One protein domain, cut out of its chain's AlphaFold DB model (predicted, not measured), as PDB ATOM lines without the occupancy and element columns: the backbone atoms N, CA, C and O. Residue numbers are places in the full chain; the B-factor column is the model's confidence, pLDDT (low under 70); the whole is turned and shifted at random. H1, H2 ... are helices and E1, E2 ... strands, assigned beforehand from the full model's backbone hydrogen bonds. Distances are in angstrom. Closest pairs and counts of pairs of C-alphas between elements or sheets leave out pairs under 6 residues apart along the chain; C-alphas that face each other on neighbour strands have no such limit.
ATOM      1  N   ILE A   3      95.485  65.687 -17.179       45.31
ATOM      2  CA  ILE A   3      96.191  66.167 -15.979       45.31
ATOM      3  C   ILE A   3      95.283  66.121 -14.734       45.31
ATOM      4  O   ILE A   3      95.778  66.072 -13.611       45.31
ATOM      5  N   ILE A   4      93.960  66.093 -14.922       43.28
ATOM      6  CA  ILE A   4      92.973  66.111 -13.831       43.28
ATOM      7  C   ILE A   4      92.800  64.704 -13.224       43.28
ATOM      8  O   ILE A   4      92.868  64.565 -12.006       43.28
ATOM      9  N   MET A   5      92.719  63.647 -14.044       38.56
ATOM     10  CA  MET A   5      92.589  62.259 -13.555       38.56
ATOM     11  C   MET A   5      93.822  61.760 -12.784       38.56
ATOM     12  O   MET A   5      93.680  61.037 -11.803       38.56
ATOM     13  N   LYS A   6      95.034  62.189 -13.160       39.12
ATOM     14  CA  LYS A   6      96.285  61.755 -12.502       39.12
ATOM     15  C   LYS A   6      96.399  62.265 -11.053       39.12
ATOM     16  O   LYS A   6      97.003  61.602 -10.217       39.12
ATOM     17  N   LYS A   7      95.795  63.419 -10.744       43.72
ATOM     18  CA  LYS A   7      95.803  64.021  -9.395       43.72
ATOM     19  C   LYS A   7      94.780  63.377  -8.461       43.72
ATOM     20  O   LYS A   7      95.057  63.243  -7.274       43.72
ATOM     21  N   ILE A   8      93.643  62.949  -9.012       51.41
ATOM     22  CA  ILE A   8      92.602  62.228  -8.270       51.41
ATOM     23  C   ILE A   8      93.156  60.882  -7.798       51.41
ATOM     24  O   ILE A   8      93.075  60.586  -6.614       51.41
ATOM     25  N   ILE A   9      93.852  60.143  -8.672       53.38
ATOM     26  CA  ILE A   9      94.475  58.857  -8.314       53.38
ATOM     27  C   ILE A   9      95.468  59.009  -7.150       53.38
ATOM     28  O   ILE A   9      95.454  58.193  -6.235       53.38
ATOM     29  N   ALA A  10      96.291  60.064  -7.134       51.59
ATOM     30  CA  ALA A  10      97.257  60.291  -6.054       51.59
ATOM     31  C   ALA A  10      96.589  60.601  -4.699       51.59
ATOM     32  O   ALA A  10      97.062  60.137  -3.664       51.59
ATOM     33  N   ALA A  11      95.477  61.345  -4.700       50.53
ATOM     34  CA  ALA A  11      94.710  61.639  -3.488       50.53
ATOM     35  C   ALA A  11      93.947  60.406  -2.969       50.53
ATOM     36  O   ALA A  11      93.917  60.162  -1.765       50.53
ATOM     37  N   SER A  12      93.394  59.588  -3.871       50.59
ATOM     38  CA  SER A  12      92.711  58.334  -3.528       50.59
ATOM     39  C   SER A  12      93.669  57.273  -2.981       50.59
ATOM     40  O   SER A  12      93.328  56.568  -2.036       50.59
ATOM     41  N   LEU A  13      94.883  57.172  -3.536       49.56
ATOM     42  CA  LEU A  13      95.904  56.235  -3.057       49.56
ATOM     43  C   LEU A  13      96.392  56.603  -1.650       49.56
ATOM     44  O   LEU A  13      96.620  55.726  -0.820       49.56
ATOM     45  N   LEU A  14      96.494  57.906  -1.374       53.47
ATOM     46  CA  LEU A  14      96.810  58.421  -0.049       53.47
ATOM     47  C   LEU A  14      95.684  58.064   0.937       53.47
ATOM     48  O   LEU A  14      95.974  57.478   1.969       53.47
ATOM     49  N   ALA A  15      94.409  58.276   0.586       51.72
ATOM     50  CA  ALA A  15      93.262  57.928   1.437       51.72
ATOM     51  C   ALA A  15      93.139  56.417   1.749       51.72
ATOM     52  O   ALA A  15      92.812  56.054   2.877       51.72
ATOM     53  N   LEU A  16      93.448  55.539   0.786       46.00
ATOM     54  CA  LEU A  16      93.391  54.078   0.960       46.00
ATOM     55  C   LEU A  16      94.531  53.511   1.819       46.00
ATOM     56  O   LEU A  16      94.385  52.430   2.378       46.00
ATOM     57  N   SER A  17      95.645  54.233   1.967       48.47
ATOM     58  CA  SER A  17      96.696  53.844   2.916       48.47
ATOM     59  C   SER A  17      96.314  54.079   4.383       48.47
ATOM     60  O   SER A  17      97.004  53.562   5.254       48.47
ATOM     61  N   PHE A  18      95.214  54.799   4.664       49.81
ATOM     62  CA  PHE A  18      94.781  55.128   6.030       49.81
ATOM     63  C   PHE A  18      93.679  54.230   6.616       49.81
ATOM     64  O   PHE A  18      93.328  54.392   7.781       49.81
ATOM     65  N   SER A  19      93.125  53.278   5.860       43.19
ATOM     66  CA  SER A  19      91.915  52.553   6.281       43.19
ATOM     67  C   SER A  19      92.141  51.168   6.904       43.19
ATOM     68  O   SER A  19      91.172  50.564   7.360       43.19
ATOM     69  N   SER A  20      93.375  50.646   6.965       38.03
ATOM     70  CA  SER A  20      93.616  49.280   7.481       38.03
ATOM     71  C   SER A  20      94.875  49.074   8.327       38.03
ATOM     72  O   SER A  20      95.112  47.959   8.787       38.03
ATOM     73  N   SER A  21      95.694  50.099   8.548       38.34
ATOM     74  CA  SER A  21      96.803  50.036   9.502       38.34
ATOM     75  C   SER A  21      96.383  50.731  10.784       38.34
ATOM     76  O   SER A  21      95.876  51.849  10.732       38.34
ATOM     77  N   ALA A  22      96.609  50.096  11.933       36.47
ATOM     78  CA  ALA A  22      96.588  50.813  13.195       36.47
ATOM     79  C   ALA A  22      97.575  51.985  13.060       36.47
ATOM     80  O   ALA A  22      98.789  51.792  13.013       36.47
ATOM     81  N   PHE A  23      97.071  53.214  12.936       46.59
ATOM     82  CA  PHE A  23      97.883  54.413  13.134       46.59
ATOM     83  C   PHE A  23      98.088  54.541  14.624       46.59
ATOM     84  O   PHE A  23      97.557  55.424  15.288       46.59
ATOM     85  N   ALA A  24      98.815  53.586  15.181       38.22
ATOM     86  CA  ALA A  24      99.307  53.747  16.510       38.22
ATOM     87  C   ALA A  24     100.234  54.968  16.451       38.22
ATOM     88  O   ALA A  24     101.027  55.106  15.522       38.22
ATOM     89  N   ALA A  25      99.981  55.932  17.330       41.16
ATOM     90  CA  ALA A  25     100.434  57.306  17.203       41.16
ATOM     91  C   ALA A  25     101.967  57.425  17.239       41.16
ATOM     92  O   ALA A  25     102.561  57.803  18.246       41.16
ATOM     93  N   GLY A  26     102.624  57.149  16.111       45.47
ATOM     94  CA  GLY A  26     103.935  57.688  15.822       45.47
ATOM     95  C   GLY A  26     103.804  59.203  15.930       45.47
ATOM     96  O   GLY A  26     102.940  59.811  15.298       45.47
ATOM     97  N   THR A  27     104.641  59.815  16.762       50.72
ATOM     98  CA  THR A  27     104.616  61.243  17.135       50.72
ATOM     99  C   THR A  27     104.538  62.223  15.955       50.72
ATOM    100  O   THR A  27     104.206  63.390  16.141       50.72
ATOM    101  N   VAL A  28     104.813  61.759  14.734       49.19
ATOM    102  CA  VAL A  28     104.765  62.524  13.484       49.19
ATOM    103  C   VAL A  28     103.339  62.921  13.065       49.19
ATOM    104  O   VAL A  28     103.187  63.954  12.415       49.19
ATOM    105  N   LEU A  29     102.308  62.154  13.445       57.09
ATOM    106  CA  LEU A  29     100.886  62.464  13.204       57.09
ATOM    107  C   LEU A  29     100.068  62.345  14.499       57.09
ATOM    108  O   LEU A  29      98.987  61.758  14.519       57.09
ATOM    109  N   ALA A  30     100.600  62.894  15.596       59.50
ATOM    110  CA  ALA A  30      99.824  63.073  16.817       59.50
ATOM    111  C   ALA A  30      98.516  63.827  16.510       59.50
ATOM    112  O   ALA A  30      98.501  64.705  15.641       59.50
ATOM    113  N   THR A  31      97.433  63.486  17.216       71.75
ATOM    114  CA  THR A  31      96.093  64.040  16.977       71.75
ATOM    115  C   THR A  31      96.144  65.551  16.784       71.75
ATOM    116  O   THR A  31      96.612  66.289  17.653       71.75
ATOM    117  N   ASN A  32      95.678  65.999  15.617       77.38
ATOM    118  CA  ASN A  32      95.585  67.405  15.242       77.38
ATOM    119  C   ASN A  32      96.915  68.177  15.385       77.38
ATOM    120  O   ASN A  32      96.925  69.328  15.808       77.38
ATOM    121  N   THR A  33      98.053  67.544  15.081       82.50
ATOM    122  CA  THR A  33      99.378  68.183  15.108       82.50
ATOM    123  C   THR A  33     100.003  68.202  13.706       82.50
ATOM    124  O   THR A  33     100.182  67.141  13.106       82.50
ATOM    125  N   PRO A  34     100.360  69.384  13.163       85.88
ATOM    126  CA  PRO A  34     101.047  69.520  11.885       85.88
ATOM    127  C   PRO A  34     102.390  68.815  11.873       85.88
ATOM    128  O   PRO A  34     103.254  69.056  12.718       85.88
ATOM    129  N   SER A  35     102.575  67.972  10.861       84.44
ATOM    130  CA  SER A  35     103.864  67.366  10.578       84.44
ATOM    131  C   SER A  35     104.885  68.431  10.159       84.44
ATOM    132  O   SER A  35     104.560  69.560   9.784       84.44
ATOM    133  N   LYS A  36     106.160  68.048  10.128       84.25
ATOM    134  CA  LYS A  36     107.174  68.819   9.394       84.25
ATOM    135  C   LYS A  36     107.014  68.601   7.886       84.25
ATOM    136  O   LYS A  36     106.358  67.648   7.453       84.25
ATOM    137  N   GLU A  37     107.627  69.470   7.085       85.31
ATOM    138  CA  GLU A  37     107.719  69.254   5.640       85.31
ATOM    139  C   GLU A  37     108.453  67.947   5.326       85.31
ATOM    140  O   GLU A  37     109.455  67.618   5.964       85.31
ATOM    141  N   GLY A  38     107.977  67.216   4.317       80.31
ATOM    142  CA  GLY A  38     108.630  65.981   3.883       80.31
ATOM    143  C   GLY A  38     108.596  64.862   4.927       80.31
ATOM    144  O   GLY A  38     109.441  63.964   4.886       80.31
ATOM    145  N   ALA A  39     107.653  64.939   5.874       82.62
ATOM    146  CA  ALA A  39     107.517  63.971   6.947       82.62
ATOM    147  C   ALA A  39     107.372  62.541   6.412       82.62
ATOM    148  O   ALA A  39     106.738  62.281   5.386       82.62
ATOM    149  N   GLN A  40     107.983  61.619   7.145       83.12
ATOM    150  CA  GLN A  40     107.872  60.189   6.923       83.12
ATOM    151  C   GLN A  40     106.787  59.641   7.845       83.12
ATOM    152  O   GLN A  40     106.795  59.904   9.045       83.12
ATOM    153  N   ILE A  41     105.849  58.911   7.260       77.12
ATOM    154  CA  ILE A  41     104.766  58.232   7.951       77.12
ATOM    155  C   ILE A  41     105.175  56.771   8.073       77.12
ATOM    156  O   ILE A  41     105.422  56.091   7.074       77.12
ATOM    157  N   PHE A  42     105.245  56.312   9.312       77.69
ATOM    158  CA  PHE A  42     105.490  54.927   9.676       77.69
ATOM    159  C   PHE A  42     104.172  54.325  10.163       77.69
ATOM    160  O   PHE A  42     103.241  55.049  10.519       77.69
ATOM    161  N   GLY A  43     104.074  53.004  10.150       70.00
ATOM    162  CA  GLY A  43     102.922  52.308  10.699       70.00
ATOM    163  C   GLY A  43     103.339  50.964  11.255       70.00
ATOM    164  O   GLY A  43     104.420  50.458  10.959       70.00
ATOM    165  N   GLY A  44     102.470  50.410  12.083       67.00
ATOM    166  CA  GLY A  44     102.710  49.181  12.812       67.00
ATOM    167  C   GLY A  44     101.411  48.692  13.425       67.00
ATOM    168  O   GLY A  44     100.415  49.407  13.442       67.00
ATOM    169  N   THR A  45     101.403  47.463  13.920       65.56
ATOM    170  CA  THR A  45     100.234  46.918  14.623       65.56
ATOM    171  C   THR A  45     100.146  47.419  16.066       65.56
ATOM    172  O   THR A  45      99.092  47.318  16.692       65.56
ATOM    173  N   THR A  46     101.229  48.010  16.581       65.69
ATOM    174  CA  THR A  46     101.330  48.615  17.916       65.69
ATOM    175  C   THR A  46     101.916  50.031  17.857       65.69
ATOM    176  O   THR A  46     102.531  50.418  16.860       65.69
ATOM    177  N   ALA A  47     101.753  50.806  18.939       63.91
ATOM    178  CA  ALA A  47     102.312  52.163  19.065       63.91
ATOM    179  C   ALA A  47     103.832  52.176  18.958       63.91
ATOM    180  O   ALA A  47     104.391  53.033  18.277       63.91
ATOM    181  N   ASP A  48     104.477  51.178  19.554       69.25
ATOM    182  CA  ASP A  48     105.922  51.030  19.498       69.25
ATOM    183  C   ASP A  48     106.381  50.735  18.070       69.25
ATOM    184  O   ASP A  48     107.300  51.383  17.583       69.25
ATOM    185  N   GLU A  49     105.707  49.832  17.351       68.38
ATOM    186  CA  GLU A  49     106.033  49.546  15.948       68.38
ATOM    187  C   GLU A  49     105.829  50.757  15.030       68.38
ATOM    188  O   GLU A  49     106.644  50.994  14.145       68.38
ATOM    189  N   ALA A  50     104.782  51.551  15.252       65.38
ATOM    190  CA  ALA A  50     104.523  52.752  14.463       65.38
ATOM    191  C   ALA A  50     105.445  53.938  14.819       65.38
ATOM    192  O   ALA A  50     105.581  54.872  14.028       65.38
ATOM    193  N   ALA A  51     106.099  53.912  15.985       67.12
ATOM    194  CA  ALA A  51     107.084  54.911  16.404       67.12
ATOM    195  C   ALA A  51     108.517  54.599  15.929       67.12
ATOM    196  O   ALA A  51     109.420  55.426  16.090       67.12
ATOM    197  N   ARG A  52     108.746  53.421  15.338       67.88
ATOM    198  CA  ARG A  52     110.066  52.974  14.888       67.88
ATOM    199  C   ARG A  52     110.535  53.729  13.649       67.88
ATOM    200  O   ARG A  52     110.023  53.547  12.553       67.88
ATOM    201  N   ALA A  53     111.563  54.556  13.818       69.88
ATOM    202  CA  ALA A  53     112.232  55.246  12.711       69.88
ATOM    203  C   ALA A  53     113.283  54.372  11.996       69.88
ATOM    204  O   ALA A  53     113.847  54.790  10.988       69.88
ATOM    205  N   ASP A  54     113.573  53.179  12.527       77.62
ATOM    206  CA  ASP A  54     114.535  52.218  11.977       77.62
ATOM    207  C   ASP A  54     113.933  51.287  10.911       77.62
ATOM    208  O   ASP A  54     114.664  50.536  10.265       77.62
ATOM    209  N   ILE A  55     112.617  51.349  10.695       75.06
ATOM    210  CA  ILE A  55     111.922  50.641   9.615       75.06
ATOM    211  C   ILE A  55     111.690  51.562   8.410       75.06
ATOM    212  O   ILE A  55     111.707  52.786   8.520       75.06
ATOM    213  N   ASN A  56     111.455  50.978   7.234       79.81
ATOM    214  CA  ASN A  56     111.114  51.765   6.049       79.81
ATOM    215  C   ASN A  56     109.759  52.468   6.245       79.81
ATOM    216  O   ASN A  56     108.802  51.822   6.678       79.81
ATOM    217  N   PRO A  57     109.639  53.762   5.898       77.75
ATOM    218  CA  PRO A  57     108.373  54.469   6.016       77.75
ATOM    219  C   PRO A  57     107.345  53.908   5.034       77.75
ATOM    220  O   PRO A  57     107.677  53.587   3.892       77.75
ATOM    221  N   LEU A  58     106.086  53.862   5.464       77.69
ATOM    222  CA  LEU A  58     104.957  53.513   4.604       77.69
ATOM    223  C   LEU A  58     104.754  54.573   3.524       77.69
ATOM    224  O   LEU A  58     104.534  54.263   2.356       77.69
ATOM    225  N   VAL A  59     104.843  55.842   3.926       80.31
ATOM    226  CA  VAL A  59     104.670  56.988   3.038       80.31
ATOM    227  C   VAL A  59     105.695  58.049   3.400       80.31
ATOM    228  O   VAL A  59     105.974  58.303   4.569       80.31
ATOM    229  N   LYS A  60     106.244  58.719   2.391       82.56
ATOM    230  CA  LYS A  60     107.028  59.938   2.572       82.56
ATOM    231  C   LYS A  60     106.323  61.078   1.857       82.56
ATOM    232  O   LYS A  60     106.071  60.988   0.657       82.56
ATOM    233  N   LEU A  61     106.009  62.141   2.588       82.81
ATOM    234  CA  LEU A  61     105.440  63.344   1.994       82.81
ATOM    235  C   LEU A  61     106.490  64.052   1.126       82.81
ATOM    236  O   LEU A  61     107.695  63.976   1.381       82.81
ATOM    237  N   SER A  62     106.036  64.767   0.099       86.69
ATOM    238  CA  SER A  62     106.920  65.599  -0.721       86.69
ATOM    239  C   SER A  62     107.555  66.721   0.105       86.69
ATOM    240  O   SER A  62     106.956  67.240   1.051       86.69
ATOM    241  N   THR A  63     108.750  67.156  -0.295       86.06
ATOM    242  CA  THR A  63     109.374  68.377   0.239       86.06
ATOM    243  C   THR A  63     108.442  69.563   0.002       86.06
ATOM    244  O   THR A  63     108.042  69.802  -1.138       86.06
ATOM    245  N   GLY A  64     108.069  70.276   1.065       86.56
ATOM    246  CA  GLY A  64     107.075  71.349   1.014       86.56
ATOM    247  C   GLY A  64     105.640  70.931   1.335       86.56
ATOM    248  O   GLY A  64     104.780  71.801   1.365       86.56
ATOM    249  N   VAL A  65     105.339  69.651   1.584       88.62
ATOM    250  CA  VAL A  65     104.003  69.212   2.031       88.62
ATOM    251  C   VAL A  65     103.998  68.977   3.535       88.62
ATOM    252  O   VAL A  65     104.848  68.256   4.058       88.62
ATOM    253  N   ILE A  66     103.008  69.567   4.201       87.19
ATOM    254  CA  ILE A  66     102.679  69.354   5.610       87.19
ATOM    255  C   ILE A  66     101.353  68.597   5.674       87.19
ATOM    256  O   ILE A  66     100.397  68.990   5.000       87.19
ATOM    257  N   GLY A  67     101.306  67.531   6.473       86.50
ATOM    258  CA  GLY A  67     100.108  66.738   6.737       86.50
ATOM    259  C   GLY A  67      99.641  66.865   8.187       86.50
ATOM    260  O   GLY A  67     100.443  67.129   9.081       86.50
ATOM    261  N   VAL A  68      98.344  66.670   8.410       85.38
ATOM    262  CA  VAL A  68      97.715  66.541   9.731       85.38
ATOM    263  C   VAL A  68      96.691  65.424   9.662       85.38
ATOM    264  O   VAL A  68      95.939  65.343   8.691       85.38
ATOM    265  N   VAL A  69      96.621  64.613  10.714       83.31
ATOM    266  CA  VAL A  69      95.478  63.732  10.950       83.31
ATOM    267  C   VAL A  69      94.839  64.121  12.273       83.31
ATOM    268  O   VAL A  69      95.506  64.243  13.300       83.31
ATOM    269  N   ASN A  70      93.538  64.368  12.233       82.81
ATOM    270  CA  ASN A  70      92.717  64.615  13.398       82.81
ATOM    271  C   ASN A  70      91.866  63.367  13.649       82.81
ATOM    272  O   ASN A  70      90.958  63.078  12.873       82.81
ATOM    273  N   PHE A  71      92.198  62.616  14.696       78.88
ATOM    274  CA  PHE A  71      91.436  61.455  15.149       78.88
ATOM    275  C   PHE A  71      90.428  61.883  16.211       78.88
ATOM    276  O   PHE A  71      90.750  62.700  17.076       78.88
ATOM    277  N   ALA A  72      89.219  61.319  16.178       76.06
ATOM    278  CA  ALA A  72      88.317  61.440  17.312       76.06
ATOM    279  C   ALA A  72      88.993  60.833  18.541       76.06
ATOM    280  O   ALA A  72      89.742  59.859  18.432       76.06
ATOM    281  N   ALA A  73      88.725  61.407  19.714       65.56
ATOM    282  CA  ALA A  73      89.097  60.748  20.951       65.56
ATOM    283  C   ALA A  73      88.479  59.342  20.952       65.56
ATOM    284  O   ALA A  73      87.285  59.199  20.683       65.56
ATOM    285  N   GLU A  74      89.297  58.328  21.237       55.09
ATOM    286  CA  GLU A  74      88.823  56.977  21.531       55.09
ATOM    287  C   GLU A  74      87.712  57.094  22.576       55.09
ATOM    288  O   GLU A  74      87.946  57.497  23.720       55.09
ATOM    289  N   ALA A  75      86.475  56.778  22.190       48.62
ATOM    290  CA  ALA A  75      85.481  56.465  23.194       48.62
ATOM    291  C   ALA A  75      86.018  55.243  23.945       48.62
ATOM    292  O   ALA A  75      86.522  54.322  23.315       48.62
ATOM    293  N   SER A  76      85.898  55.220  25.271       47.31
ATOM    294  CA  SER A  76      86.421  54.204  26.206       47.31
ATOM    295  C   SER A  76      86.049  52.736  25.916       47.31
ATOM    296  O   SER A  76      86.337  51.846  26.713       47.31
ATOM    297  N   ASN A  77      85.372  52.470  24.804       45.50
ATOM    298  CA  ASN A  77      84.807  51.203  24.412       45.50
ATOM    299  C   ASN A  77      85.433  50.847  23.052       45.50
ATOM    300  O   ASN A  77      85.076  51.451  22.042       45.50
ATOM    301  N   ALA A  78      86.318  49.847  23.036       49.25
ATOM    302  CA  ALA A  78      87.181  49.414  21.921       49.25
ATOM    303  C   ALA A  78      86.484  49.002  20.596       49.25
ATOM    304  O   ALA A  78      87.126  48.460  19.704       49.25
ATOM    305  N   ASN A  79      85.176  49.240  20.459       47.53
ATOM    306  CA  ASN A  79      84.355  48.874  19.303       47.53
ATOM    307  C   ASN A  79      83.734  50.082  18.574       47.53
ATOM    308  O   ASN A  79      82.912  49.882  17.681       47.53
ATOM    309  N   GLN A  80      84.063  51.327  18.941       52.19
ATOM    310  CA  GLN A  80      83.631  52.491  18.161       52.19
ATOM    311  C   GLN A  80      84.651  52.800  17.069       52.19
ATOM    312  O   GLN A  80      85.841  52.932  17.337       52.19
ATOM    313  N   SER A  81      84.183  52.905  15.823       53.72
ATOM    314  CA  SER A  81      85.010  53.339  14.700       53.72
ATOM    315  C   SER A  81      85.593  54.719  15.002       53.72
ATOM    316  O   SER A  81      84.845  55.681  15.165       53.72
ATOM    317  N   ILE A  82      86.920  54.816  15.068       69.56
ATOM    318  CA  ILE A  82      87.616  56.095  15.198       69.56
ATOM    319  C   ILE A  82      87.303  56.906  13.935       69.56
ATOM    320  O   ILE A  82      87.736  56.539  12.841       69.56
ATOM    321  N   SER A  83      86.526  57.985  14.055       77.31
ATOM    322  CA  SER A  83      86.396  58.939  12.953       77.31
ATOM    323  C   SER A  83      87.688  59.729  12.813       77.31
ATOM    324  O   SER A  83      88.363  60.035  13.801       77.31
ATOM    325  N   TYR A  84      88.055  60.049  11.577       81.69
ATOM    326  CA  TYR A  84      89.273  60.789  11.302       81.69
ATOM    327  C   TYR A  84      89.085  61.760  10.146       81.69
ATOM    328  O   TYR A  84      88.431  61.452   9.148       81.69
ATOM    329  N   ALA A  85      89.740  62.911  10.259       87.88
ATOM    330  CA  ALA A  85      89.918  63.856   9.172       87.88
ATOM    331  C   ALA A  85      91.406  64.033   8.869       87.88
ATOM    332  O   ALA A  85      92.232  64.164   9.771       87.88
ATOM    333  N   VAL A  86      91.751  64.027   7.587       88.19
ATOM    334  CA  VAL A  86      93.115  64.223   7.097       88.19
ATOM    335  C   VAL A  86      93.179  65.551   6.372       88.19
ATOM    336  O   VAL A  86      92.303  65.867   5.567       88.19
ATOM    337  N   PHE A  87      94.245  66.304   6.618       90.31
ATOM    338  CA  PHE A  87      94.510  67.574   5.964       90.31
ATOM    339  C   PHE A  87      95.923  67.604   5.407       90.31
ATOM    340  O   PHE A  87      96.855  67.049   5.988       90.31
ATOM    341  N   ALA A  88      96.092  68.300   4.290       90.75
ATOM    342  CA  ALA A  88      97.394  68.544   3.704       90.75
ATOM    343  C   ALA A  88      97.471  69.938   3.085       90.75
ATOM    344  O   ALA A  88      96.517  70.443   2.485       90.75
ATOM    345  N   LYS A  89      98.648  70.549   3.190       91.12
ATOM    346  CA  LYS A  89      98.964  71.828   2.554       91.12
ATOM    347  C   LYS A  89     100.379  71.789   2.005       91.12
ATOM    348  O   LYS A  89     101.301  71.329   2.671       91.12
ATOM    349  N   HIS A  90     100.553  72.324   0.803       93.12
ATOM    350  CA  HIS A  90     101.880  72.651   0.299       93.12
ATOM    351  C   HIS A  90     102.282  74.043   0.808       93.12
ATOM    352  O   HIS A  90     101.495  74.976   0.673       93.12
ATOM    353  N   THR A  91     103.487  74.237   1.340       91.75
ATOM    354  CA  THR A  91     103.897  75.502   1.978       91.75
ATOM    355  C   THR A  91     103.963  76.675   1.012       91.75
ATOM    356  O   THR A  91     103.679  77.806   1.388       91.75
ATOM    357  N   LYS A  92     104.223  76.411  -0.270       93.50
ATOM    358  CA  LYS A  92     104.089  77.411  -1.351       93.50
ATOM    359  C   LYS A  92     102.679  77.508  -1.953       93.50
ATOM    360  O   LYS A  92     102.444  78.335  -2.827       93.50
ATOM    361  N   GLY A  93     101.771  76.618  -1.563       91.62
ATOM    362  CA  GLY A  93     100.411  76.546  -2.085       91.62
ATOM    363  C   GLY A  93      99.458  77.475  -1.338       91.62
ATOM    364  O   GLY A  93      99.635  77.742  -0.153       91.62
ATOM    365  N   SER A  94      98.418  77.929  -2.035       94.38
ATOM    366  CA  SER A  94      97.380  78.814  -1.489       94.38
ATOM    367  C   SER A  94      96.105  78.080  -1.059       94.38
ATOM    368  O   SER A  94      95.036  78.680  -0.930       94.38
ATOM    369  N   LYS A  95      96.182  76.753  -0.911       94.06
ATOM    370  CA  LYS A  95      95.041  75.904  -0.569       94.06
ATOM    371  C   LYS A  95      95.427  74.871   0.470       94.06
ATOM    372  O   LYS A  95      96.488  74.253   0.369       94.06
ATOM    373  N   ILE A  96      94.525  74.673   1.419       93.38
ATOM    374  CA  ILE A  96      94.505  73.499   2.286       93.38
ATOM    375  C   ILE A  96      93.503  72.533   1.680       93.38
ATOM    376  O   ILE A  96      92.422  72.959   1.280       93.38
ATOM    377  N   PHE A  97      93.868  71.260   1.615       93.94
ATOM    378  CA  PHE A  97      92.983  70.178   1.207       93.94
ATOM    379  C   PHE A  97      92.685  69.296   2.409       93.94
ATOM    380  O   PHE A  97      93.558  69.114   3.259       93.94
ATOM    381  N   GLY A  98      91.485  68.734   2.469       92.69
ATOM    382  CA  GLY A  98      91.152  67.749   3.482       92.69
ATOM    383  C   GLY A  98      89.988  66.853   3.099       92.69
ATOM    384  O   GLY A  98      89.254  67.126   2.153       92.69
ATOM    385  N   THR A  99      89.863  65.754   3.829       93.06
ATOM    386  CA  THR A  99      88.769  64.783   3.723       93.06
ATOM    387  C   THR A  99      88.586  64.100   5.070       93.06
ATOM    388  O   THR A  99      89.534  64.032   5.855       93.06
ATOM    389  N   SER A 100      87.401  63.567   5.336       90.00
ATOM    390  CA  SER A 100      87.141  62.696   6.484       90.00
ATOM    391  C   SER A 100      86.808  61.277   6.040       90.00
ATOM    392  O   SER A 100      86.529  61.031   4.866       90.00
ATOM    393  N   ASN A 101      86.869  60.337   6.980       85.25
ATOM    394  CA  ASN A 101      86.584  58.921   6.748       85.25
ATOM    395  C   ASN A 101      85.129  58.642   6.335       85.25
ATOM    396  O   ASN A 101      84.852  57.619   5.717       85.25
ATOM    397  N   ASP A 102      84.211  59.544   6.677       87.00
ATOM    398  CA  ASP A 102      82.788  59.507   6.335       87.00
ATOM    399  C   ASP A 102      82.430  60.386   5.121       87.00
ATOM    400  O   ASP A 102      81.249  60.562   4.816       87.00
ATOM    401  N   SER A 103      83.423  60.944   4.417       88.69
ATOM    402  CA  SER A 103      83.204  61.766   3.228       88.69
ATOM    403  C   SER A 103      83.569  61.046   1.934       88.69
ATOM    404  O   SER A 103      84.526  60.276   1.869       88.69
ATOM    405  N   THR A 104      82.830  61.347   0.864       90.50
ATOM    406  CA  THR A 104      83.147  60.909  -0.505       90.50
ATOM    407  C   THR A 104      83.876  61.976  -1.320       90.50
ATOM    408  O   THR A 104      84.216  61.721  -2.474       90.50
ATOM    409  N   ASN A 105      84.095  63.167  -0.755       90.31
ATOM    410  CA  ASN A 105      84.654  64.316  -1.460       90.31
ATOM    411  C   ASN A 105      85.967  64.776  -0.828       90.31
ATOM    412  O   ASN A 105      86.203  64.605   0.365       90.31
ATOM    413  N   VAL A 106      86.793  65.449  -1.631       93.06
ATOM    414  CA  VAL A 106      87.925  66.225  -1.117       93.06
ATOM    415  C   VAL A 106      87.504  67.680  -1.037       93.06
ATOM    416  O   VAL A 106      87.091  68.280  -2.029       93.06
ATOM    417  N   TYR A 107      87.662  68.271   0.134       94.88
ATOM    418  CA  TYR A 107      87.392  69.678   0.355       94.88
ATOM    419  C   TYR A 107      88.667  70.490   0.263       94.88
ATOM    420  O   TYR A 107      89.770  70.012   0.541       94.88
ATOM    421  N   TRP A 108      88.515  71.759  -0.086       94.94
ATOM    422  CA  TRP A 108      89.594  72.722  -0.014       94.94
ATOM    423  C   TRP A 108      89.123  74.058   0.537       94.94
ATOM    424  O   TRP A 108      87.975  74.451   0.351       94.94
ATOM    425  N   LYS A 109      90.039  74.793   1.159       94.12
ATOM    426  CA  LYS A 109      89.842  76.208   1.476       94.12
ATOM    427  C   LYS A 109      91.046  77.024   1.034       94.12
ATOM    428  O   LYS A 109      92.164  76.503   0.963       94.12
ATOM    429  N   ALA A 110      90.816  78.291   0.710       93.81
ATOM    430  CA  ALA A 110      91.897  79.222   0.426       93.81
ATOM    431  C   ALA A 110      92.672  79.541   1.711       93.81
ATOM    432  O   ALA A 110      92.087  79.663   2.785       93.81
ATOM    433  N   GLU A 111      93.985  79.675   1.590       92.81
ATOM    434  CA  GLU A 111      94.879  80.021   2.688       92.81
ATOM    435  C   GLU A 111      96.116  80.725   2.131       92.81
ATOM    436  O   GLU A 111      96.532  80.455   1.003       92.81
ATOM    437  N   THR A 112      96.742  81.611   2.900       92.25
ATOM    438  CA  THR A 112      98.011  82.207   2.467       92.25
ATOM    439  C   THR A 112      99.119  81.145   2.414       92.25
ATOM    440  O   THR A 112      99.117  80.201   3.213       92.25
ATOM    441  N   PRO A 113     100.086  81.247   1.484       93.12
ATOM    442  CA  PRO A 113     101.277  80.407   1.520       93.12
ATOM    443  C   PRO A 113     101.977  80.489   2.883       93.12
ATOM    444  O   PRO A 113     102.065  81.557   3.483       93.12
ATOM    445  N   GLY A 114     102.463  79.354   3.375       88.81
ATOM    446  CA  GLY A 114     103.087  79.229   4.689       88.81
ATOM    447  C   GLY A 114     102.771  77.897   5.360       88.81
ATOM    448  O   GLY A 114     102.163  77.004   4.759       88.81
ATOM    449  N   ALA A 115     103.172  77.777   6.626       82.06
ATOM    450  CA  ALA A 115     102.927  76.584   7.426       82.06
ATOM    451  C   ALA A 115     101.424  76.296   7.582       82.06
ATOM    452  O   ALA A 115     100.580  77.193   7.506       82.06
ATOM    453  N   LEU A 116     101.095  75.020   7.777       84.00
ATOM    454  CA  LEU A 116      99.781  74.604   8.247       84.00
ATOM    455  C   LEU A 116      99.760  74.727   9.773       84.00
ATOM    456  O   LEU A 116     100.707  74.298  10.430       84.00
ATOM    457  N   THR A 117      98.707  75.315  10.331       85.50
ATOM    458  CA  THR A 117      98.542  75.492  11.779       85.50
ATOM    459  C   THR A 117      97.153  75.025  12.202       85.50
ATOM    460  O   THR A 117      96.219  75.020  11.397       85.50
ATOM    461  N   ASN A 118      96.997  74.680  13.482       83.06
ATOM    462  CA  ASN A 118      95.714  74.225  14.031       83.06
ATOM    463  C   ASN A 118      94.628  75.297  13.961       83.06
ATOM    464  O   ASN A 118      93.456  74.962  13.859       83.06
ATOM    465  N   ALA A 119      95.004  76.579  13.960       83.94
ATOM    466  CA  ALA A 119      94.058  77.684  13.810       83.94
ATOM    467  C   ALA A 119      93.312  77.649  12.464       83.94
ATOM    468  O   ALA A 119      92.262  78.269  12.310       83.94
ATOM    469  N   ASN A 120      93.851  76.920  11.485       84.38
ATOM    470  CA  ASN A 120      93.354  76.913  10.122       84.38
ATOM    471  C   ASN A 120      92.663  75.586   9.774       84.38
ATOM    472  O   ASN A 120      92.230  75.420   8.631       84.38
ATOM    473  N   LEU A 121      92.547  74.670  10.735       85.62
ATOM    474  CA  LEU A 121      91.952  73.349  10.581       85.62
ATOM    475  C   LEU A 121      90.702  73.223  11.459       85.62
ATOM    476  O   LEU A 121      90.692  73.756  12.568       85.62
ATOM    477  N   PRO A 122      89.650  72.536  10.986       84.75
ATOM    478  CA  PRO A 122      88.518  72.194  11.834       84.75
ATOM    479  C   PRO A 122      88.955  71.214  12.929       84.75
ATOM    480  O   PRO A 122      89.889  70.426  12.756       84.75
ATOM    481  N   THR A 123      88.281  71.279  14.074       81.69
ATOM    482  CA  THR A 123      88.507  70.362  15.202       81.69
ATOM    483  C   THR A 123      87.681  69.087  15.064       81.69
ATOM    484  O   THR A 123      87.982  68.081  15.702       81.69
ATOM    485  N   GLU A 124      86.663  69.119  14.214       85.25
ATOM    486  CA  GLU A 124      85.819  68.000  13.853       85.25
ATOM    487  C   GLU A 124      86.589  66.982  13.004       85.25
ATOM    488  O   GLU A 124      87.485  67.310  12.222       85.25
ATOM    489  N   THR A 125      86.209  65.717  13.155       86.31
ATOM    490  CA  THR A 125      86.866  64.566  12.514       86.31
ATOM    491  C   THR A 125      85.965  63.882  11.490       86.31
ATOM    492  O   THR A 125      86.308  62.831  10.959       86.31
ATOM    493  N   THR A 126      84.812  64.485  11.217       87.88
ATOM    494  CA  THR A 126      83.756  64.006  10.328       87.88
ATOM    495  C   THR A 126      83.466  65.043   9.247       87.88
ATOM    496  O   THR A 126      83.942  66.183   9.301       87.88
ATOM    497  N   ASN A 127      82.629  64.675   8.279       90.50
ATOM    498  CA  ASN A 127      82.339  65.510   7.120       90.50
ATOM    499  C   ASN A 127      81.719  66.869   7.498       90.50
ATOM    500  O   ASN A 127      81.866  67.854   6.774       90.50
ATOM    501  N   SER A 128      81.069  66.955   8.664       90.38
ATOM    502  CA  SER A 128      80.503  68.204   9.186       90.38
ATOM    503  C   SER A 128      81.553  69.286   9.465       90.38
ATOM    504  O   SER A 128      81.204  70.464   9.470       90.38
ATOM    505  N   GLY A 129      82.826  68.915   9.652       87.69
ATOM    506  CA  GLY A 129      83.938  69.858   9.813       87.69
ATOM    507  C   GLY A 129      84.261  70.665   8.553       87.69
ATOM    508  O   GLY A 129      84.839  71.748   8.634       87.69
ATOM    509  N   PHE A 130      83.846  70.186   7.378       89.75
ATOM    510  CA  PHE A 130      84.051  70.860   6.092       89.75
ATOM    511  C   PHE A 130      82.883  71.785   5.717       89.75
ATOM    512  O   PHE A 130      82.471  71.853   4.559       89.75
ATOM    513  N   GLY A 131      82.332  72.486   6.709       83.62
ATOM    514  CA  GLY A 131      81.246  73.450   6.535       83.62
ATOM    515  C   GLY A 131      81.696  74.774   5.900       83.62
ATOM    516  O   GLY A 131      82.422  74.819   4.907       83.62
ATOM    517  N   THR A 132      81.248  75.895   6.468       83.94
ATOM    518  CA  THR A 132      81.484  77.237   5.911       83.94
ATOM    519  C   THR A 132      82.969  77.528   5.668       83.94
ATOM    520  O   THR A 132      83.805  77.371   6.553       83.94
ATOM    521  N   GLY A 133      83.293  78.010   4.464       87.94
ATOM    522  CA  GLY A 133      84.659  78.363   4.058       87.94
ATOM    523  C   GLY A 133      85.426  77.239   3.356       87.94
ATOM    524  O   GLY A 133      86.472  77.509   2.765       87.94
ATOM    525  N   TRP A 134      84.889  76.017   3.352       93.38
ATOM    526  CA  TRP A 134      85.387  74.908   2.545       93.38
ATOM    527  C   TRP A 134      84.561  74.750   1.267       93.38
ATOM    528  O   TRP A 134      83.369  75.036   1.216       93.38
ATOM    529  N   THR A 135      85.217  74.320   0.199       95.38
ATOM    530  CA  THR A 135      84.623  74.055  -1.111       95.38
ATOM    531  C   THR A 135      84.882  72.599  -1.471       95.38
ATOM    532  O   THR A 135      86.023  72.148  -1.390       95.38
ATOM    533  N   SER A 136      83.845  71.866  -1.876       93.25
ATOM    534  CA  SER A 136      83.996  70.502  -2.397       93.25
ATOM    535  C   SER A 136      84.607  70.539  -3.796       93.25
ATOM    536  O   SER A 136      84.205  71.367  -4.620       93.25
ATOM    537  N   TYR A 137      85.562  69.652  -4.057       81.62
ATOM    538  CA  TYR A 137      85.936  69.246  -5.412       81.62
ATOM    539  C   TYR A 137      85.078  68.088  -5.907       81.62
ATOM    540  O   TYR A 137      84.502  67.384  -5.045       81.62
TER     541      TYR A 137
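What this domain is: This is residues 3 to 137 of the 137 residues of an uncharacterized protein of Geobacter pelophilus (UniProt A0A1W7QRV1). Regular structure is scarce: a twisted four-stranded sheet, E1 to E4, sits among long loops, with short H3 over E3 and H1 grazing the sheet, while residues 75 to 80 stick out. The 135 printed residues, with H1 H2 E1 E2 E3 E4 H3 along the chain, are mixed; named elements hold only 47. The sheet, E1 - E2 - E3 - E4, is an antiparallel meander, each strand beside the one before. The whole is compact, radius of gyration of the C-alphas 14.6 A, spanning 36 by 32 by 30 A.

How they stand to each other: E1, residues 65 to 71, and E2, residues 84 to 90, form a hairpin; N 66 and O 89 are 2.9 A apart. E2 forms another with E3, residues 95 to 100; N 88 and O 97 are 2.9 A apart. E3 and E4, residues 107 to 110, form a third; N 98 and O 107 are 2.9 A apart. H3, residues 127 to 130, lies over E3, height over the sheet 7.3 A; their closest C-alphas, Ser 100 and Asn 127, are 5.6 A apart. H1, residues 3 to 16, only grazes the sheet with residues 11 to 15. H2, residues 47 to 51, is not on it. O i to N i+4 pairs are within hydrogen-bond range throughout H2 and in 8 of 10 in H1; H3 is too short for one.

Where its parts are: H1 runs 21.0 A from C-alpha 3 at (96.191, 66.167, -15.979). E1 measures 19.8 A, E2 20.5 A and E3 16.9 A. H3 ends at C-alpha 130, (84.051, 70.860, 6.092).

The domain as a whole: The farthest C-alphas, Ile 3 and Ser 76, are 44.9 A apart. The printed part has no cut. Links H1 to H2, H2 to E1, E1 to E2 and E4 to H3 are long. The model's pLDDT is under 70 at residues 3 to 30, 44 to 53 and 73 to 82.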